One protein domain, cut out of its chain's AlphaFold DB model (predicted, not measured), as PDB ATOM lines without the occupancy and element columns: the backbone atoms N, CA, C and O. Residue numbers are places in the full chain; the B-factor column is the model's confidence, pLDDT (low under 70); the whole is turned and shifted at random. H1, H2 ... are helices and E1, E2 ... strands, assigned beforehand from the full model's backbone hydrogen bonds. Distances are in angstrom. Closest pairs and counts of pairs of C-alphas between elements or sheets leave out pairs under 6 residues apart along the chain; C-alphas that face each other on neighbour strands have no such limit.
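Overview. This is residues 33 to 104 and 186 to 262 of the 407 residues of the protein "Serine protease" of Phocaeicola plebeius (UniProt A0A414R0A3). One strongly twisted, branched sheet runs through the domain, with the long strand E6 in its middle: at one end of E6 the strands E1, E2 and E3 form a wing, and at its other end E7, E8, E5 and E4 curve round into a partly rolled, open half-barrel, where E4 and E6 are not neighbours. The hairpin of E9 and E10 joins E6 on the side away from E1, short H1 sits at the half-barrel's mouth, and a low-confidence tail runs from E10 to H2. The printed part has 149 residues in the order E1 E2 E3 E4 E5 H1 E6 E7 E8 E9 E10 H2, mostly strand, with each neighbour pair antiparallel. It is compact, with a radius of gyration of the C-alphas of 16.0 A, and spans 48 by 39 by 32 A.

Along the chain. Find C-alpha 33 at (28.329, 36.614, -49.670), where E1 begins; it covers residues 33 to 39, 20.1 A. E2, residues 43 to 49, runs 20.6 A, and E3 holds residues 61 to 63. Next look at E4, residues 77 to 85, which is 25.1 A long and bends by 51 degrees at residue 82. E5 is residues 91 to 94 and H1 residues 96 to 99. Past the cut, begin again at C-alpha 186, at (30.370, 44.550, -43.410): E6 runs from there to residue 197, 35.8 A. E7, residues 209 to 217, is 22.7 A long and bends by 59 degrees at residue 214. E8 is residues 222 to 227, E9 residues 233 to 238, E10 residues 244 to 247, and H2 residues 257 to 260, ending at C-alpha 260 at (6.972, 27.146, -35.958).

Arrangement. Start in the branched sheet with E1, E2 and E3, a meander, each strand the antiparallel neighbour of the one before. Between E1 and E2, N 35 and O 47 are 2.8 A apart, and between E2 and E3, N 48 and O 61 are 2.8 A apart. On the other side of E1 lies E6, with N 34 and O 188 at 2.8 A. E4 is an edge strand and forms a hairpin with E5, where N 93 and O 84 are 2.9 A apart; E8 lies on the other side of E5, with N 92 and O 225 at 2.8 A. H1 is on the sheet at a height of 4.6 A, over none of its strands, but only just: two of its four C-alphas fall on E4. The closest C-alphas of H1 and E8, those of Ser 96 and Gly 223, are 4.5 A apart. Now follow E6, which has three neighbours in staggered pairing: E1 over residues 186 to 189, E9 over 188 to 191 and E7 over 193 to 195. E6, E7 and E8 are a second meander; N 211 and O 193 are 2.8 A apart, as are N 214 and O 224. With E9 they make a Greek key, its first strand the antiparallel neighbour of its fourth, where N 189 and O 237 are 2.7 A apart. E10 is an edge strand beside E9, with N 246 and O 234 at 2.7 A. H2 is not on the sheet. H1 and H2 are too short for an O i to N i+4 pair; in each, the one O i to N i+3 pair is within hydrogen-bond range.

Size, cuts and confidence. The C-alphas farthest apart, those of Phe 42 and Gly 199, are 52.7 A apart. Residues 105 to 185 are not printed, and C-alphas 104 and 186 are 12.1 A apart across the cut. Long links join E2 to E3, E3 to E4 and E6 to E7. The mean pLDDT of the printed part is 85.5; residue 41 and residues 247 to 262 are under 70.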
ATOM      1  N   TYR A  33      27.937  35.590 -50.629       95.38
ATOM      2  CA  TYR A  33      28.329  36.614 -49.670       95.38
ATOM      3  C   TYR A  33      27.829  37.974 -50.126       95.38
ATOM      4  O   TYR A  33      27.942  38.308 -51.306       95.38
ATOM      5  N   LYS A  34      27.328  38.771 -49.190       95.19
ATOM      6  CA  LYS A  34      26.926  40.156 -49.389       95.19
ATOM      7  C   LYS A  34      27.897  41.076 -48.668       95.19
ATOM      8  O   LYS A  34      28.102  40.954 -47.468       95.19
ATOM      9  N   ILE A  35      28.471  42.019 -49.396       95.50
ATOM     10  CA  ILE A  35      29.271  43.110 -48.854       95.50
ATOM     11  C   ILE A  35      28.376  44.335 -48.755       95.50
ATOM     12  O   ILE A  35      27.772  44.721 -49.754       95.50
ATOM     13  N   THR A  36      28.365  44.978 -47.594       94.44
ATOM     14  CA  THR A  36      27.737  46.284 -47.394       94.44
ATOM     15  C   THR A  36      28.827  47.311 -47.114       94.44
ATOM     16  O   THR A  36      29.537  47.215 -46.111       94.44
ATOM     17  N   LEU A  37      28.957  48.304 -47.998       94.69
ATOM     18  CA  LEU A  37      29.768  49.494 -47.753       94.69
ATOM     19  C   LEU A  37      28.856  50.641 -47.332       94.69
ATOM     20  O   LEU A  37      27.814  50.851 -47.954       94.69
ATOM     21  N   SER A  38      29.230  51.396 -46.302       92.31
ATOM     22  CA  SER A  38      28.434  52.553 -45.873       92.31
ATOM     23  C   SER A  38      29.248  53.641 -45.176       92.31
ATOM     24  O   SER A  38      30.374  53.414 -44.737       92.31
ATOM     25  N   ASP A  39      28.649  54.825 -45.064       87.62
ATOM     26  CA  ASP A  39      29.141  55.920 -44.225       87.62
ATOM     27  C   ASP A  39      28.005  56.432 -43.334       87.62
ATOM     28  O   ASP A  39      27.079  57.095 -43.811       87.62
ATOM     29  N   ASN A  40      28.052  56.029 -42.058       75.25
ATOM     30  CA  ASN A  40      27.253  56.532 -40.932       75.25
ATOM     31  C   ASN A  40      25.775  56.883 -41.234       75.25
ATOM     32  O   ASN A  40      25.223  57.817 -40.661       75.25
ATOM     33  N   GLY A  41      25.121  56.114 -42.115       65.25
ATOM     34  CA  GLY A  41      23.694  56.229 -42.441       65.25
ATOM     35  C   GLY A  41      23.316  57.130 -43.629       65.25
ATOM     36  O   GLY A  41      22.138  57.175 -43.967       65.25
ATOM     37  N   PHE A  42      24.257  57.809 -44.296       74.00
ATOM     38  CA  PHE A  42      23.944  58.723 -45.415       74.00
ATOM     39  C   PHE A  42      24.000  58.067 -46.797       74.00
ATOM     40  O   PHE A  42      23.282  58.462 -47.716       74.00
ATOM     41  N   TYR A  43      24.873  57.078 -46.965       82.81
ATOM     42  CA  TYR A  43      25.026  56.329 -48.207       82.81
ATOM     43  C   TYR A  43      25.405  54.889 -47.889       82.81
ATOM     44  O   TYR A  43      26.260  54.646 -47.034       82.81
ATOM     45  N   SER A  44      24.790  53.946 -48.597       89.44
ATOM     46  CA  SER A  44      25.193  52.547 -48.599       89.44
ATOM     47  C   SER A  44      25.135  51.969 -50.009       89.44
ATOM     48  O   SER A  44      24.323  52.377 -50.840       89.44
ATOM     49  N   THR A  45      26.024  51.022 -50.284       92.88
ATOM     50  CA  THR A  45      26.030  50.232 -51.516       92.88
ATOM     51  C   THR A  45      26.331  48.783 -51.174       92.88
ATOM     52  O   THR A  45      27.072  48.500 -50.227       92.88
ATOM     53  N   ASN A  46      25.743  47.870 -51.944       95.00
ATOM     54  CA  ASN A  46      25.868  46.444 -51.706       95.00
ATOM     55  C   ASN A  46      26.479  45.740 -52.913       95.00
ATOM     56  O   ASN A  46      26.141  46.013 -54.068       95.00
ATOM     57  N   TYR A  47      27.330  44.767 -52.619       95.81
ATOM     58  CA  TYR A  47      27.871  43.835 -53.596       95.81
ATOM     59  C   TYR A  47      27.565  42.415 -53.160       95.81
ATOM     60  O   TYR A  47      27.498  42.133 -51.971       95.81
ATOM     61  N   VAL A  48      27.417  41.515 -54.118       96.81
ATOM     62  CA  VAL A  48      27.284  40.079 -53.869       96.81
ATOM     63  C   VAL A  48      28.333  39.321 -54.652       96.81
ATOM     64  O   VAL A  48      28.688  39.745 -55.750       96.81
ATOM     65  N   PHE A  49      28.849  38.229 -54.096       96.38
ATOM     66  CA  PHE A  49      29.837  37.371 -54.752       96.38
ATOM     67  C   PHE A  49      29.706  35.913 -54.290       96.38
ATOM     68  O   PHE A  49      29.191  35.643 -53.206       96.38
ATOM     69  N   SER A  50      30.193  34.969 -55.102       93.31
ATOM     70  CA  SER A  50      30.046  33.531 -54.832       93.31
ATOM     71  C   SER A  50      31.078  33.010 -53.834       93.31
ATOM     72  O   SER A  50      30.737  32.361 -52.850       93.31
ATOM     73  N   LYS A  51      32.361  33.276 -54.097       92.75
ATOM     74  CA  LYS A  51      33.491  32.815 -53.279       92.75
ATOM     75  C   LYS A  51      34.742  33.655 -53.501       92.75
ATOM     76  O   LYS A  51      34.919  34.262 -54.563       92.75
ATOM     77  N   LEU A  52      35.635  33.634 -52.515       92.75
ATOM     78  CA  LEU A  52      37.001  34.121 -52.657       92.75
ATOM     79  C   LEU A  52      37.874  32.995 -53.232       92.75
ATOM     80  O   LEU A  52      38.007  31.936 -52.627       92.75
ATOM     81  N   GLN A  53      38.467  33.212 -54.404       91.06
ATOM     82  CA  GLN A  53      39.341  32.231 -55.049       91.06
ATOM     83  C   GLN A  53      40.497  32.944 -55.748       91.06
ATOM     84  O   GLN A  53      40.276  33.897 -56.498       91.06
ATOM     85  N   ASP A  54      41.729  32.499 -55.491       90.12
ATOM     86  CA  ASP A  54      42.962  33.117 -56.011       90.12
ATOM     87  C   ASP A  54      43.044  34.622 -55.670       90.12
ATOM     88  O   ASP A  54      43.436  35.482 -56.466       90.12
ATOM     89  N   GLY A  55      42.557  34.958 -54.469       90.00
ATOM     90  CA  GLY A  55      42.402  36.319 -53.960       90.00
ATOM     91  C   GLY A  55      41.314  37.151 -54.649       90.00
ATOM     92  O   GLY A  55      41.146  38.314 -54.292       90.00
ATOM     93  N   LYS A  56      40.603  36.644 -55.661       93.94
ATOM     94  CA  LYS A  56      39.568  37.388 -56.395       93.94
ATOM     95  C   LYS A  56      38.168  37.007 -55.920       93.94
ATOM     96  O   LYS A  56      37.910  35.849 -55.598       93.94
ATOM     97  N   LEU A  57      37.258  37.981 -55.938       95.81
ATOM     98  CA  LEU A  57      35.832  37.766 -55.694       95.81
ATOM     99  C   LEU A  57      35.196  37.220 -56.976       95.81
ATOM    100  O   LEU A  57      35.148  37.909 -57.997       95.81
ATOM    101  N   LYS A  58      34.768  35.958 -56.955       95.31
ATOM    102  CA  LYS A  58      34.132  35.318 -58.112       95.31
ATOM    103  C   LYS A  58      32.677  35.771 -58.231       95.31
ATOM    104  O   LYS A  58      31.978  35.880 -57.229       95.31
ATOM    105  N   ASN A  59      32.236  36.011 -59.466       94.25
ATOM    106  CA  ASN A  59      30.869  36.425 -59.809       94.25
ATOM    107  C   ASN A  59      30.396  37.653 -59.015       94.25
ATOM    108  O   ASN A  59      29.234  37.732 -58.626       94.25
ATOM    109  N   ILE A  60      31.312  38.592 -58.744       95.25
ATOM    110  CA  ILE A  60      30.962  39.820 -58.038       95.25
ATOM    111  C   ILE A  60      30.026  40.679 -58.889       95.25
ATOM    112  O   ILE A  60      30.294  40.940 -60.062       95.25
ATOM    113  N   SER A  61      28.948  41.151 -58.276       93.69
ATOM    114  CA  SER A  61      28.017  42.096 -58.883       93.69
ATOM    115  C   SER A  61      27.506  43.086 -57.847       93.69
ATOM    116  O   SER A  61      27.433  42.779 -56.658       93.69
ATOM    117  N   HIS A  62      27.127  44.277 -58.298       92.12
ATOM    118  CA  HIS A  62      26.360  45.207 -57.478       92.12
ATOM    119  C   HIS A  62      24.932  44.672 -57.294       92.12
ATOM    120  O   HIS A  62      24.361  44.098 -58.224       92.12
ATOM    121  N   THR A  63      24.336  44.885 -56.123       87.56
ATOM    122  CA  THR A  63      22.938  44.518 -55.862       87.56
ATOM    123  C   THR A  63      22.201  45.614 -55.106       87.56
ATOM    124  O   THR A  63      22.785  46.367 -54.331       87.56
ATOM    125  N   ILE A  64      20.891  45.678 -55.322       83.62
ATOM    126  CA  ILE A  64      19.953  46.433 -54.481       83.62
ATOM    127  C   ILE A  64      19.045  45.506 -53.664       83.62
ATOM    128  O   ILE A  64      18.317  45.980 -52.798       83.62
ATOM    129  N   SER A  65      19.088  44.200 -53.936       80.38
ATOM    130  CA  SER A  65      18.250  43.215 -53.265       80.38
ATOM    131  C   SER A  65      18.827  42.812 -51.911       80.38
ATOM    132  O   SER A  65      20.043  42.712 -51.731       80.38
ATOM    133  N   ASN A  66      17.922  42.538 -50.975       75.56
ATOM    134  CA  ASN A  66      18.212  41.930 -49.679       75.56
ATOM    135  C   ASN A  66      17.607  40.519 -49.545       75.56
ATOM    136  O   ASN A  66      17.707  39.921 -48.477       75.56
ATOM    137  N   ASN A  67      16.967  40.002 -50.596       82.62
ATOM    138  CA  ASN A  67      16.290  38.711 -50.600       82.62
ATOM    139  C   ASN A  67      17.172  37.666 -51.296       82.62
ATOM    140  O   ASN A  67      17.713  37.910 -52.376       82.62
ATOM    141  N   PHE A  68      17.325  36.489 -50.686       85.25
ATOM    142  CA  PHE A  68      18.117  35.397 -51.253       85.25
ATOM    143  C   PHE A  68      17.615  34.958 -52.638       85.25
ATOM    144  O   PHE A  68      18.421  34.695 -53.535       85.25
ATOM    145  N   ASN A  69      16.295  34.934 -52.826       85.88
ATOM    146  CA  ASN A  69      15.650  34.445 -54.045       85.88
ATOM    147  C   ASN A  69      15.760  35.425 -55.221       85.88
ATOM    148  O   ASN A  69      15.688  35.016 -56.376       85.88
ATOM    149  N   GLU A  70      15.991  36.708 -54.947       88.69
ATOM    150  CA  GLU A  70      16.161  37.746 -55.971       88.69
ATOM    151  C   GLU A  70      17.606  37.839 -56.492       88.69
ATOM    152  O   GLU A  70      17.858  38.424 -57.550       88.69
ATOM    153  N   VAL A  71      18.578  37.275 -55.765       90.50
ATOM    154  CA  VAL A  71      19.969  37.213 -56.224       90.50
ATOM    155  C   VAL A  71      20.096  36.149 -57.312       90.50
ATOM    156  O   VAL A  71      19.713  34.998 -57.121       90.50
ATOM    157  N   ASN A  72      20.681  36.539 -58.446       90.19
ATOM    158  CA  ASN A  72      20.883  35.673 -59.606       90.19
ATOM    159  C   ASN A  72      21.686  34.411 -59.238       90.19
ATOM    160  O   ASN A  72      22.757  34.508 -58.637       90.19
ATOM    161  N   ASP A  73      21.214  33.239 -59.666       89.50
ATOM    162  CA  ASP A  73      21.834  31.947 -59.348       89.50
ATOM    163  C   ASP A  73      23.277  31.809 -59.850       89.50
ATOM    164  O   ASP A  73      24.073  31.098 -59.246       89.50
ATOM    165  N   THR A  74      23.673  32.552 -60.887       91.19
ATOM    166  CA  THR A  74      25.074  32.605 -61.348       91.19
ATOM    167  C   THR A  74      26.034  33.193 -60.304       91.19
ATOM    168  O   THR A  74      27.239  32.947 -60.365       91.19
ATOM    169  N   ILE A  75      25.524  33.955 -59.333       93.25
ATOM    170  CA  ILE A  75      26.290  34.527 -58.216       93.25
ATOM    171  C   ILE A  75      26.367  33.545 -57.043       93.25
ATOM    172  O   ILE A  75      27.239  33.680 -56.189       93.25
ATOM    173  N   LYS A  76      25.492  32.541 -56.984       94.44
ATOM    174  CA  LYS A  76      25.460  31.577 -55.887       94.44
ATOM    175  C   LYS A  76      26.516  30.488 -56.096       94.44
ATOM    176  O   LYS A  76      26.923  30.172 -57.215       94.44
ATOM    177  N   SER A  77      26.994  29.922 -54.998       94.69
ATOM    178  CA  SER A  77      27.824  28.722 -54.970       94.69
ATOM    179  C   SER A  77      27.107  27.629 -54.195       94.69
ATOM    180  O   SER A  77      26.288  27.924 -53.334       94.69
ATOM    181  N   THR A  78      27.433  26.371 -54.475       94.06
ATOM    182  CA  THR A  78      26.844  25.230 -53.775       94.06
ATOM    183  C   THR A  78      27.950  24.361 -53.203       94.06
ATOM    184  O   THR A  78      28.909  24.020 -53.900       94.06
ATOM    185  N   ILE A  79      27.810  24.001 -51.932       93.31
ATOM    186  CA  ILE A  79      28.616  22.981 -51.265       93.31
ATOM    187  C   ILE A  79      27.703  21.842 -50.817       93.31
ATOM    188  O   ILE A  79      26.580  22.066 -50.365       93.31
ATOM    189  N   PHE A  80      28.200  20.616 -50.959       94.81
ATOM    190  CA  PHE A  80      27.529  19.420 -50.474       94.81
ATOM    191  C   PHE A  80      28.258  18.858 -49.258       94.81
ATOM    192  O   PHE A  80      29.488  18.903 -49.177       94.81
ATOM    193  N   GLY A  81      27.483  18.289 -48.345       95.81
ATOM    194  CA  GLY A  81      27.971  17.578 -47.175       95.81
ATOM    195  C   GLY A  81      27.029  16.447 -46.791       95.81
ATOM    196  O   GLY A  81      26.041  16.167 -47.470       95.81
ATOM    197  N   THR A  82      27.329  15.817 -45.668       97.81
ATOM    198  CA  THR A  82      26.506  14.779 -45.059       97.81
ATOM    199  C   THR A  82      26.047  15.256 -43.687       97.81
ATOM    200  O   THR A  82      26.753  15.991 -42.996       97.81
ATOM    201  N   GLY A  83      24.860  14.840 -43.268       98.25
ATOM    202  CA  GLY A  83      24.451  14.932 -41.874       98.25
ATOM    203  C   GLY A  83      23.685  13.701 -41.433       98.25
ATOM    204  O   GLY A  83      23.409  12.803 -42.228       98.25
ATOM    205  N   PHE A  84      23.325  13.660 -40.157       98.56
ATOM    206  CA  PHE A  84      22.537  12.567 -39.600       98.56
ATOM    207  C   PHE A  84      21.548  13.039 -38.539       98.56
ATOM    208  O   PHE A  84      21.785  14.021 -37.832       98.56
ATOM    209  N   ILE A  85      20.425  12.332 -38.444       98.19
ATOM    210  CA  ILE A  85      19.287  12.708 -37.606       98.19
ATOM    211  C   ILE A  85      19.498  12.233 -36.166       98.19
ATOM    212  O   ILE A  85      19.825  11.072 -35.921       98.19
ATOM    213  N   ILE A  86      19.259  13.124 -35.204       96.69
ATOM    214  CA  ILE A  86      19.426  12.868 -33.762       96.69
ATOM    215  C   ILE A  86      18.141  13.093 -32.952       96.69
ATOM    216  O   ILE A  86      18.144  12.938 -31.731       96.69
ATOM    217  N   SER A  87      17.037  13.487 -33.596       95.19
ATOM    218  CA  SER A  87      15.750  13.677 -32.922       95.19
ATOM    219  C   SER A  87      14.560  13.329 -33.828       95.19
ATOM    220  O   SER A  87      14.656  13.499 -35.045       95.19
ATOM    221  N   PRO A  88      13.398  12.944 -33.261       92.38
ATOM    222  CA  PRO A  88      12.163  12.754 -34.028       92.38
ATOM    223  C   PRO A  88      11.684  14.020 -34.744       92.38
ATOM    224  O   PRO A  88      10.974  13.935 -35.740       92.38
ATOM    225  N   ARG A  89      12.082  15.203 -34.262       89.38
ATOM    226  CA  ARG A  89      11.763  16.482 -34.900       89.38
ATOM    227  C   ARG A  89      12.616  16.744 -36.151       89.38
ATOM    228  O   ARG A  89      12.364  17.703 -36.867       89.38
ATOM    229  N   GLY A  90      13.620  15.917 -36.442       92.69
ATOM    230  CA  GLY A  90      14.510  16.137 -37.583       92.69
ATOM    231  C   GLY A  90      15.618  17.140 -37.279       92.69
ATOM    232  O   GLY A  90      16.012  17.921 -38.141       92.69
ATOM    233  N   THR A  91      16.110  17.134 -36.039       95.00
ATOM    234  CA  THR A  91      17.362  17.809 -35.689       95.00
ATOM    235  C   THR A  91      18.514  16.995 -36.266       95.00
ATOM    236  O   THR A  91      18.588  15.787 -36.036       95.00
ATOM    237  N   ILE A  92      19.392  17.650 -37.018       97.62
ATOM    238  CA  ILE A  92      20.452  17.021 -37.804       97.62
ATOM    239  C   ILE A  92      21.801  17.600 -37.388       97.62
ATOM    240  O   ILE A  92      21.944  18.810 -37.205       97.62
ATOM    241  N   VAL A  93      22.794  16.726 -37.262       97.94
ATOM    242  CA  VAL A  93      24.189  17.097 -37.007       97.94
ATOM    243  C   VAL A  93      24.978  17.031 -38.304       97.94
ATOM    244  O   VAL A  93      24.794  16.113 -39.099       97.94
ATOM    245  N   THR A  94      25.864  18.002 -38.500       97.56
ATOM    246  CA  THR A  94      26.829  18.060 -39.601       97.56
ATOM    247  C   THR A  94      28.052  18.883 -39.171       97.56
ATOM    248  O   THR A  94      28.270  19.123 -37.982       97.56
ATOM    249  N   ASN A  95      28.857  19.316 -40.132       95.50
ATOM    250  CA  ASN A  95      30.005  20.181 -39.939       95.50
ATOM    251  C   ASN A  95      29.662  21.674 -40.040       95.50
ATOM    252  O   ASN A  95      28.784  22.067 -40.809       95.50
ATOM    253  N   SER A  96      30.405  22.512 -39.313       93.88
ATOM    254  CA  SER A  96      30.244  23.976 -39.354       93.88
ATOM    255  C   SER A  96      30.522  24.518 -40.757       93.88
ATOM    256  O   SER A  96      29.664  25.184 -41.329       93.88
ATOM    257  N   HIS A  97      31.627  24.123 -41.395       92.25
ATOM    258  CA  HIS A  97      31.958  24.574 -42.753       92.25
ATOM    259  C   HIS A  97      30.958  24.137 -43.841       92.25
ATOM    260  O   HIS A  97      30.961  24.708 -44.932       92.25
ATOM    261  N   VAL A  98      30.112  23.133 -43.577       94.25
ATOM    262  CA  VAL A  98      29.034  22.730 -44.499       94.25
ATOM    263  C   VAL A  98      27.880  23.734 -44.440       94.25
ATOM    264  O   VAL A  98      27.294  24.051 -45.472       94.25
ATOM    265  N   ILE A  99      27.565  24.269 -43.257       94.00
ATOM    266  CA  ILE A  99      26.423  25.175 -43.031       94.00
ATOM    267  C   ILE A  99      26.814  26.657 -43.049       94.00
ATOM    268  O   ILE A  99      25.994  27.510 -43.378       94.00
ATOM    269  N   ASN A 100      28.069  26.949 -42.724       90.81
ATOM    270  CA  ASN A 100      28.667  28.270 -42.616       90.81
ATOM    271  C   ASN A 100      30.072  28.229 -43.249       90.81
ATOM    272  O   ASN A 100      31.075  28.188 -42.532       90.81
ATOM    273  N   PRO A 101      30.175  28.145 -44.591       89.50
ATOM    274  CA  PRO A 101      31.458  28.201 -45.280       89.50
ATOM    275  C   PRO A 101      32.185  29.489 -44.891       89.50
ATOM    276  O   PRO A 101      31.754  30.592 -45.219       89.50
ATOM    277  N   THR A 102      33.282  29.353 -44.150       77.12
ATOM    278  CA  THR A 102      34.023  30.506 -43.647       77.12
ATOM    279  C   THR A 102      34.923  31.094 -44.730       77.12
ATOM    280  O   THR A 102      35.405  30.409 -45.634       77.12
ATOM    281  N   THR A 103      35.142  32.405 -44.664       82.94
ATOM    282  CA  THR A 103      36.114  33.129 -45.492       82.94
ATOM    283  C   THR A 103      36.703  34.273 -44.672       82.94
ATOM    284  O   THR A 103      36.055  34.810 -43.778       82.94
ATOM    285  N   ASP A 104      37.943  34.650 -44.973       89.12
ATOM    286  CA  ASP A 104      38.647  35.736 -44.297       89.12
ATOM    287  C   ASP A 104      38.122  37.119 -44.736       89.12
ATOM    288  O   ASP A 104      38.235  37.514 -45.903       89.12
ATOM    289  N   ASP A 186      31.008  45.731 -43.974       92.69
ATOM    290  CA  ASP A 186      30.370  44.550 -43.410       92.69
ATOM    291  C   ASP A 186      30.223  43.456 -44.458       92.69
ATOM    292  O   ASP A 186      30.069  43.739 -45.649       92.69
ATOM    293  N   VAL A 187      30.294  42.207 -44.006       93.69
ATOM    294  CA  VAL A 187      30.142  41.043 -44.875       93.69
ATOM    295  C   VAL A 187      29.214  40.047 -44.213       93.69
ATOM    296  O   VAL A 187      29.471  39.602 -43.094       93.69
ATOM    297  N   GLU A 188      28.174  39.672 -44.943       93.56
ATOM    298  CA  GLU A 188      27.187  38.681 -44.552       93.56
ATOM    299  C   GLU A 188      27.289  37.462 -45.474       93.56
ATOM    300  O   GLU A 188      27.421  37.600 -46.689       93.56
ATOM    301  N   LEU A 189      27.228  36.263 -44.908       93.50
ATOM    302  CA  LEU A 189      26.941  35.027 -45.617       93.50
ATOM    303  C   LEU A 189      25.422  34.838 -45.660       93.50
ATOM    304  O   LEU A 189      24.770  34.867 -44.617       93.50
ATOM    305  N   CYS A 190      24.887  34.589 -46.851       93.94
ATOM    306  CA  CYS A 190      23.496  34.215 -47.072       93.94
ATOM    307  C   CYS A 190      23.446  32.778 -47.609       93.94
ATOM    308  O   CYS A 190      23.944  32.532 -48.705       93.94
ATOM    309  N   SER A 191      22.835  31.852 -46.864       93.56
ATOM    310  CA  SER A 191      22.853  30.403 -47.117       93.56
ATOM    311  C   SER A 191      21.462  29.772 -47.084       93.56
ATOM    312  O   SER A 191      20.797  29.758 -46.049       93.56
ATOM    313  N   GLU A 192      21.052  29.158 -48.184       94.12
ATOM    314  CA  GLU A 192      19.908  28.256 -48.256       94.12
ATOM    315  C   GLU A 192      20.397  26.817 -48.050       94.12
ATOM    316  O   GLU A 192      21.145  26.272 -48.866       94.12
ATOM    317  N   ILE A 193      20.003  26.213 -46.929       95.06
ATOM    318  CA  ILE A 193      20.419  24.861 -46.553       95.06
ATOM    319  C   ILE A 193      19.230  23.940 -46.750       95.06
ATOM    320  O   ILE A 193      18.188  24.134 -46.127       95.06
ATOM    321  N   LYS A 194      19.405  22.908 -47.570       95.56
ATOM    322  CA  LYS A 194      18.401  21.870 -47.783       95.56
ATOM    323  C   LYS A 194      18.994  20.488 -47.614       95.56
ATOM    324  O   LYS A 194      20.209  20.302 -47.713       95.56
ATOM    325  N   ILE A 195      18.126  19.511 -47.386       96.56
ATOM    326  CA  ILE A 195      18.518  18.111 -47.287       96.56
ATOM    327  C   ILE A 195      17.741  17.210 -48.238       96.56
ATOM    328  O   ILE A 195      16.632  17.533 -48.661       96.56
ATOM    329  N   ALA A 196      18.297  16.033 -48.491       96.81
ATOM    330  CA  ALA A 196      17.572  14.901 -49.045       96.81
ATOM    331  C   ALA A 196      17.828  13.649 -48.205       96.81
ATOM    332  O   ALA A 196      18.952  13.406 -47.751       96.81
ATOM    333  N   TYR A 197      16.785  12.846 -48.008       96.88
ATOM    334  CA  TYR A 197      16.919  11.556 -47.344       96.88
ATOM    335  C   TYR A 197      17.616  10.544 -48.257       96.88
ATOM    336  O   TYR A 197      17.534  10.613 -49.486       96.88
ATOM    337  N   ASN A 198      18.257   9.548 -47.647       96.25
ATOM    338  CA  ASN A 198      18.710   8.372 -48.374       96.25
ATOM    339  C   ASN A 198      17.530   7.697 -49.104       96.25
ATOM    340  O   ASN A 198      16.499   7.412 -48.497       96.25
ATOM    341  N   GLY A 199      17.688   7.443 -50.401       94.19
ATOM    342  CA  GLY A 199      16.667   6.903 -51.301       94.19
ATOM    343  C   GLY A 199      15.805   7.946 -52.022       94.19
ATOM    344  O   GLY A 199      14.972   7.565 -52.836       94.19
ATOM    345  N   SER A 200      15.973   9.247 -51.762       94.38
ATOM    346  CA  SER A 200      15.206  10.288 -52.461       94.38
ATOM    347  C   SER A 200      15.585  10.390 -53.945       94.38
ATOM    348  O   SER A 200      16.762  10.353 -54.303       94.38
ATOM    349  N   HIS A 201      14.597  10.589 -54.819       92.31
ATOM    350  CA  HIS A 201      14.832  10.958 -56.217       92.31
ATOM    351  C   HIS A 201      14.893  12.481 -56.329       92.31
ATOM    352  O   HIS A 201      13.891  13.151 -56.104       92.31
ATOM    353  N   ILE A 202      16.067  13.021 -56.656       89.12
ATOM    354  CA  ILE A 202      16.286  14.467 -56.765       89.12
ATOM    355  C   ILE A 202      16.375  14.824 -58.244       89.12
ATOM    356  O   ILE A 202      17.326  14.438 -58.925       89.12
ATOM    357  N   THR A 203      15.385  15.558 -58.735       85.12
ATOM    358  CA  THR A 203      15.337  16.089 -60.106       85.12
ATOM    359  C   THR A 203      15.499  17.606 -60.135       85.12
ATOM    360  O   THR A 203      15.973  18.159 -61.126       85.12
ATOM    361  N   SER A 204      15.151  18.281 -59.036       85.50
ATOM    362  CA  SER A 204      15.292  19.724 -58.856       85.50
ATOM    363  C   SER A 204      15.509  20.091 -57.383       85.50
ATOM    364  O   SER A 204      15.352  19.263 -56.487       85.50
ATOM    365  N   SER A 205      15.823  21.362 -57.110       79.94
ATOM    366  CA  SER A 205      15.935  21.894 -55.743       79.94
ATOM    367  C   SER A 205      14.636  21.814 -54.934       79.94
ATOM    368  O   SER A 205      14.694  21.882 -53.710       79.94
ATOM    369  N   ASN A 206      13.483  21.679 -55.596       84.31
ATOM    370  CA  ASN A 206      12.174  21.589 -54.942       84.31
ATOM    371  C   ASN A 206      11.926  20.212 -54.313       84.31
ATOM    372  O   ASN A 206      11.049  20.082 -53.466       84.31
ATOM    373  N   ASP A 207      12.709  19.201 -54.702       89.56
ATOM    374  CA  ASP A 207      12.653  17.857 -54.114       89.56
ATOM    375  C   ASP A 207      13.416  17.782 -52.775       89.56
ATOM    376  O   ASP A 207      13.417  16.749 -52.102       89.56
ATOM    377  N   LEU A 208      14.100  18.869 -52.400       93.00
ATOM    378  CA  LEU A 208      14.876  18.987 -51.173       93.00
ATOM    379  C   LEU A 208      14.047  19.632 -50.059       93.00
ATOM    380  O   LEU A 208      13.145  20.429 -50.304       93.00
ATOM    381  N   ILE A 209      14.400  19.323 -48.816       92.19
ATOM    382  CA  ILE A 209      13.700  19.809 -47.625       92.19
ATOM    383  C   ILE A 209      14.506  20.939 -46.991       92.19
ATOM    384  O   ILE A 209      15.665  20.735 -46.622       92.19
ATOM    385  N   ASP A 210      13.887  22.106 -46.830       91.38
ATOM    386  CA  ASP A 210      14.517  23.281 -46.229       91.38
ATOM    387  C   ASP A 210      14.907  23.049 -44.761       91.38
ATOM    388  O   ASP A 210      14.209  22.389 -43.983       91.38
ATOM    389  N   CYS A 211      16.050  23.610 -44.377       91.62
ATOM    390  CA  CYS A 211      16.612  23.539 -43.038       91.62
ATOM    391  C   CYS A 211      17.140  24.906 -42.590       91.62
ATOM    392  O   CYS A 211      17.628  25.714 -43.381       91.62
ATOM    393  N   PHE A 212      17.123  25.135 -41.279       89.75
ATOM    394  CA  PHE A 212      17.735  26.313 -40.669       89.75
ATOM    395  C   PHE A 212      18.776  25.932 -39.618       89.75
ATOM    396  O   PHE A 212      18.701  24.873 -38.990       89.75
ATOM    397  N   VAL A 213      19.749  26.818 -39.412       91.62
ATOM    398  CA  VAL A 213      20.798  26.642 -38.405       91.62
ATOM    399  C   VAL A 213      20.221  26.866 -37.007       91.62
ATOM    400  O   VAL A 213      19.606  27.892 -36.718       91.62
ATOM    401  N   VAL A 214      20.427  25.892 -36.122       89.88
ATOM    402  CA  VAL A 214      20.095  25.977 -34.691       89.88
ATOM    403  C   VAL A 214      21.313  26.395 -33.883       89.88
ATOM    404  O   VAL A 214      21.206  27.206 -32.963       89.88
ATOM    405  N   LYS A 215      22.467  25.808 -34.200       91.00
ATOM    406  CA  LYS A 215      23.726  26.071 -33.515       91.00
ATOM    407  C   LYS A 215      24.873  25.889 -34.494       91.00
ATOM    408  O   LYS A 215      24.917  24.894 -35.212       91.00
ATOM    409  N   ASP A 216      25.809  26.820 -34.460       91.25
ATOM    410  CA  ASP A 216      27.084  26.707 -35.149       91.25
ATOM    411  C   ASP A 216      28.213  26.741 -34.116       91.25
ATOM    412  O   ASP A 216      28.184  27.553 -33.185       91.25
ATOM    413  N   VAL A 217      29.170  25.823 -34.234       91.06
ATOM    414  CA  VAL A 217      30.301  25.691 -33.310       91.06
ATOM    415  C   VAL A 217      31.609  25.531 -34.104       91.06
ATOM    416  O   VAL A 217      32.188  24.437 -34.131       91.06
ATOM    417  N   PRO A 218      32.122  26.618 -34.717       88.94
ATOM    418  CA  PRO A 218      33.271  26.568 -35.629       88.94
ATOM    419  C   PRO A 218      34.550  25.993 -35.011       88.94
ATOM    420  O   PRO A 218      35.295  25.283 -35.677       88.94
ATOM    421  N   ASN A 219      34.787  26.211 -33.711       87.94
ATOM    422  CA  ASN A 219      35.986  25.715 -33.014       87.94
ATOM    423  C   ASN A 219      36.124  24.183 -33.029       87.94
ATOM    424  O   ASN A 219      37.235  23.660 -32.939       87.94
ATOM    425  N   TYR A 220      35.003  23.467 -33.120       89.00
ATOM    426  CA  TYR A 220      34.973  22.008 -33.264       89.00
ATOM    427  C   TYR A 220      34.533  21.583 -34.659       89.00
ATOM    428  O   TYR A 220      34.437  20.392 -34.919       89.00
ATOM    429  N   ASP A 221      34.231  22.557 -35.513       91.88
ATOM    430  CA  ASP A 221      33.551  22.392 -36.780       91.88
ATOM    431  C   ASP A 221      32.300  21.508 -36.685       91.88
ATOM    432  O   ASP A 221      32.092  20.581 -37.460       91.88
ATOM    433  N   LEU A 222      31.437  21.788 -35.712       93.69
ATOM    434  CA  LEU A 222      30.145  21.116 -35.587       93.69
ATOM    435  C   LEU A 222      29.014  22.098 -35.856       93.69
ATOM    436  O   LEU A 222      29.005  23.210 -35.334       93.69
ATOM    437  N   GLY A 223      28.046  21.651 -36.646       94.50
ATOM    438  CA  GLY A 223      26.822  22.370 -36.958       94.50
ATOM    439  C   GLY A 223      25.598  21.549 -36.571       94.50
ATOM    440  O   GLY A 223      25.570  20.330 -36.753       94.50
ATOM    441  N   ILE A 224      24.576  22.219 -36.045       95.56
ATOM    442  CA  ILE A 224      23.258  21.639 -35.791       95.56
ATOM    443  C   ILE A 224      22.242  22.408 -36.621       95.56
ATOM    444  O   ILE A 224      22.071  23.618 -36.443       95.56
ATOM    445  N   ILE A 225      21.550  21.687 -37.494       94.75
ATOM    446  CA  ILE A 225      20.462  22.208 -38.319       94.75
ATOM    447  C   ILE A 225      19.152  21.510 -37.966       94.75
ATOM    448  O   ILE A 225      19.125  20.466 -37.313       94.75
ATOM    449  N   GLN A 226      18.053  22.113 -38.382       93.12
ATOM    450  CA  GLN A 226      16.712  21.633 -38.099       93.12
ATOM    451  C   GLN A 226      15.869  21.738 -39.361       93.12
ATOM    452  O   GLN A 226      15.842  22.797 -39.987       93.12
ATOM    453  N   ILE A 227      15.167  20.651 -39.696       90.75
ATOM    454  CA  ILE A 227      14.143  20.653 -40.745       90.75
ATOM    455  C   ILE A 227      13.120  21.753 -40.445       90.75
ATOM    456  O   ILE A 227      12.655  21.873 -39.305       90.75
ATOM    457  N   ALA A 228      12.814  22.559 -41.460       84.56
ATOM    458  CA  ALA A 228      11.846  23.640 -41.390       84.56
ATOM    459  C   ALA A 228      10.408  23.127 -41.574       84.56
ATOM    460  O   ALA A 228      10.155  22.218 -42.360       84.56
ATOM    461  N   ASP A 229       9.450  23.763 -40.892       75.75
ATOM    462  CA  ASP A 229       8.010  23.481 -41.041       75.75
ATOM    463  C   ASP A 229       7.374  24.265 -42.213       75.75
ATOM    464  O   ASP A 229       6.177  24.557 -42.209       75.75
ATOM    465  N   GLY A 230       8.175  24.668 -43.199       73.06
ATOM    466  CA  GLY A 230       7.748  25.441 -44.363       73.06
ATOM    467  C   GLY A 230       8.886  25.615 -45.370       73.06
ATOM    468  O   GLY A 230       9.964  25.053 -45.184       73.06
ATOM    469  N   SER A 231       8.655  26.445 -46.383       72.62
ATOM    470  CA  SER A 231       9.608  26.740 -47.457       72.62
ATOM    471  C   SER A 231      10.112  28.189 -47.433       72.62
ATOM    472  O   SER A 231       9.617  29.016 -46.666       72.62
ATOM    473  N   ASN A 232      11.076  28.501 -48.306       73.00
ATOM    474  CA  ASN A 232      11.607  29.855 -48.543       73.00
ATOM    475  C   ASN A 232      12.337  30.466 -47.338       73.00
ATOM    476  O   ASN A 232      12.198  31.649 -47.014       73.00
ATOM    477  N   PHE A 233      13.163  29.632 -46.704       77.62
ATOM    478  CA  PHE A 233      14.061  30.011 -45.620       77.62
ATOM    479  C   PHE A 233      15.501  30.113 -46.105       77.62
ATOM    480  O   PHE A 233      15.990  29.262 -46.842       77.62
ATOM    481  N   TRP A 234      16.220  31.108 -45.603       87.38
ATOM    482  CA  TRP A 234      17.670  31.166 -45.724       87.38
ATOM    483  C   TRP A 234      18.282  31.602 -44.400       87.38
ATOM    484  O   TRP A 234      17.608  32.081 -43.494       87.38
ATOM    485  N   ASN A 235      19.579  31.410 -44.261       89.50
ATOM    486  CA  ASN A 235      20.347  31.730 -43.074       89.50
ATOM    487  C   ASN A 235      21.246  32.913 -43.418       89.50
ATOM    488  O   ASN A 235      21.930  32.885 -44.435       89.50
ATOM    489  N   VAL A 236      21.223  33.956 -42.594       89.00
ATOM    490  CA  VAL A 236      22.070  35.141 -42.725       89.00
ATOM    491  C   VAL A 236      22.990  35.215 -41.522       89.00
ATOM    492  O   VAL A 236      22.568  35.048 -40.374       89.00
ATOM    493  N   CYS A 237      24.264  35.466 -41.778       88.00
ATOM    494  CA  CYS A 237      25.261  35.596 -40.736       88.00
ATOM    495  C   CYS A 237      26.304  36.628 -41.123       88.00
ATOM    496  O   CYS A 237      26.880  36.516 -42.200       88.00
ATOM    497  N   ARG A 238      26.615  37.586 -40.251       87.81
ATOM    498  CA  ARG A 238      27.870  38.327 -40.402       87.81
ATOM    499  C   ARG A 238      29.033  37.364 -40.239       87.81
ATOM    500  O   ARG A 238      28.963  36.460 -39.410       87.81
ATOM    501  N   LEU A 239      30.102  37.554 -41.009       81.75
ATOM    502  CA  LEU A 239      31.311  36.757 -40.804       81.75
ATOM    503  C   LEU A 239      31.724  36.831 -39.326       81.75
ATOM    504  O   LEU A 239      31.735  37.919 -38.757       81.75
ATOM    505  N   GLU A 240      32.043  35.671 -38.744       71.38
ATOM    506  CA  GLU A 240      32.408  35.472 -37.326       71.38
ATOM    507  C   GLU A 240      31.238  35.462 -36.321       71.38
ATOM    508  O   GLU A 240      31.452  35.197 -35.137       71.38
ATOM    509  N   GLU A 241      29.996  35.675 -36.763       82.44
ATOM    510  CA  GLU A 241      28.809  35.500 -35.921       82.44
ATOM    511  C   GLU A 241      28.192  34.093 -36.074       82.44
ATOM    512  O   GLU A 241      28.653  33.250 -36.842       82.44
ATOM    513  N   THR A 242      27.138  33.803 -35.303       74.56
ATOM    514  CA  THR A 242      26.317  32.591 -35.481       74.56
ATOM    515  C   THR A 242      25.204  32.860 -36.497       74.56
ATOM    516  O   THR A 242      24.534  33.894 -36.373       74.56
ATOM    517  N   PRO A 243      24.949  31.959 -37.468       81.75
ATOM    518  CA  PRO A 243      23.879  32.155 -38.437       81.75
ATOM    519  C   PRO A 243      22.505  32.278 -37.787       81.75
ATOM    520  O   PRO A 243      22.156  31.533 -36.871       81.75
ATOM    521  N   LYS A 244      21.715  33.224 -38.291       81.12
ATOM    522  CA  LYS A 244      20.313  33.427 -37.923       81.12
ATOM    523  C   LYS A 244      19.460  33.182 -39.155       81.12
ATOM    524  O   LYS A 244      19.825  33.581 -40.254       81.12
ATOM    525  N   TRP A 245      18.324  32.526 -38.993       70.50
ATOM    526  CA  TRP A 245      17.412  32.302 -40.111       70.50
ATOM    527  C   TRP A 245      16.650  33.587 -40.480       70.50
ATOM    528  O   TRP A 245      16.429  34.465 -39.646       70.50
ATOM    529  N   SER A 246      16.261  33.674 -41.746       72.94
ATOM    530  CA  SER A 246      15.498  34.733 -42.404       72.94
ATOM    531  C   SER A 246      14.507  34.084 -43.382       72.94
ATOM    532  O   SER A 246      14.655  32.911 -43.728       72.94
ATOM    533  N   TYR A 247      13.472  34.815 -43.795       67.69
ATOM    534  CA  TYR A 247      12.405  34.308 -44.666       67.69
ATOM    535  C   TYR A 247      11.793  35.429 -45.514       67.69
ATOM    536  O   TYR A 247      11.919  36.609 -45.170       67.69
ATOM    537  N   ASP A 248      11.106  35.062 -46.597       61.81
ATOM    538  CA  ASP A 248      10.358  36.014 -47.422       61.81
ATOM    539  C   ASP A 248       9.000  36.348 -46.780       61.81
ATOM    540  O   ASP A 248       8.163  35.474 -46.546       61.81
ATOM    541  N   GLN A 249       8.765  37.629 -46.481       54.31
ATOM    542  CA  GLN A 249       7.519  38.079 -45.854       54.31
ATOM    543  C   GLN A 249       6.310  38.031 -46.798       54.31
ATOM    544  O   GLN A 249       5.183  38.013 -46.306       54.31
ATOM    545  N   ALA A 250       6.515  37.997 -48.120       50.66
ATOM    546  CA  ALA A 250       5.426  38.046 -49.094       50.66
ATOM    547  C   ALA A 250       4.568  36.764 -49.122       50.66
ATOM    548  O   ALA A 250       3.399  36.822 -49.497       50.66
ATOM    549  N   GLU A 251       5.110  35.628 -48.671       48.22
ATOM    550  CA  GLU A 251       4.409  34.332 -48.637       48.22
ATOM    551  C   GLU A 251       3.985  33.891 -47.226       48.22
ATOM    552  O   GLU A 251       3.322  32.867 -47.047       48.22
ATOM    553  N   ALA A 252       4.327  34.668 -46.197       46.16
ATOM    554  CA  ALA A 252       4.100  34.293 -44.812       46.16
ATOM    555  C   ALA A 252       2.861  34.988 -44.231       46.16
ATOM    556  O   ALA A 252       2.900  36.153 -43.829       46.16
ATOM    557  N   GLY A 253       1.768  34.237 -44.069       45.31
ATOM    558  CA  GLY A 253       0.739  34.604 -43.097       45.31
ATOM    559  C   GLY A 253       1.401  34.810 -41.728       45.31
ATOM    560  O   GLY A 253       2.052  33.900 -41.213       45.31
ATOM    561  N   TRP A 254       1.258  36.014 -41.163       36.38
ATOM    562  CA  TRP A 254       1.960  36.538 -39.975       36.38
ATOM    563  C   TRP A 254       2.001  35.622 -38.726       36.38
ATOM    564  O   TRP A 254       2.760  35.897 -37.800       36.38
ATOM    565  N   SER A 255       1.226  34.533 -38.661       42.34
ATOM    566  CA  SER A 255       1.054  33.692 -37.467       42.34
ATOM    567  C   SER A 255       1.857  32.382 -37.420       42.34
ATOM    568  O   SER A 255       1.999  31.822 -36.330       42.34
ATOM    569  N   ASN A 256       2.365  31.862 -38.545       50.09
ATOM    570  CA  ASN A 256       2.825  30.461 -38.592       50.09
ATOM    571  C   ASN A 256       4.338  30.278 -38.400       50.09
ATOM    572  O   ASN A 256       4.746  29.344 -37.720       50.09
ATOM    573  N   ILE A 257       5.185  31.177 -38.908       50.22
ATOM    574  CA  ILE A 257       6.644  30.948 -38.942       50.22
ATOM    575  C   ILE A 257       7.338  31.288 -37.611       50.22
ATOM    576  O   ILE A 257       8.150  30.503 -37.117       50.22
ATOM    577  N   GLN A 258       6.985  32.413 -36.972       46.03
ATOM    578  CA  GLN A 258       7.543  32.754 -35.652       46.03
ATOM    579  C   GLN A 258       7.141  31.725 -34.580       46.03
ATOM    580  O   GLN A 258       7.946  31.392 -33.708       46.03
ATOM    581  N   ASN A 259       5.934  31.158 -34.692       49.22
ATOM    582  CA  ASN A 259       5.488  30.062 -33.835       49.22
ATOM    583  C   ASN A 259       6.116  28.715 -34.220       49.22
ATOM    584  O   ASN A 259       6.488  27.993 -33.306       49.22
ATOM    585  N   ALA A 260       6.323  28.391 -35.504       48.97
ATOM    586  CA  ALA A 260       6.972  27.146 -35.958       48.97
ATOM    587  C   ALA A 260       8.393  26.966 -35.395       48.97
ATOM    588  O   ALA A 260       8.801  25.880 -34.965       48.97
ATOM    589  N   GLY A 261       9.132  28.075 -35.271       51.69
ATOM    590  CA  GLY A 261      10.424  28.094 -34.590       51.69
ATOM    591  C   GLY A 261      10.362  27.612 -33.130       51.69
ATOM    592  O   GLY A 261      11.351  27.087 -32.626       51.69
ATOM    593  N   ILE A 262       9.228  27.731 -32.441       55.38
ATOM    594  CA  ILE A 262       9.079  27.415 -31.007       55.38
ATOM    595  C   ILE A 262       8.155  26.195 -30.785       55.38
ATOM    596  O   ILE A 262       8.298  25.454 -29.810       55.38
TER     597      ILE A 262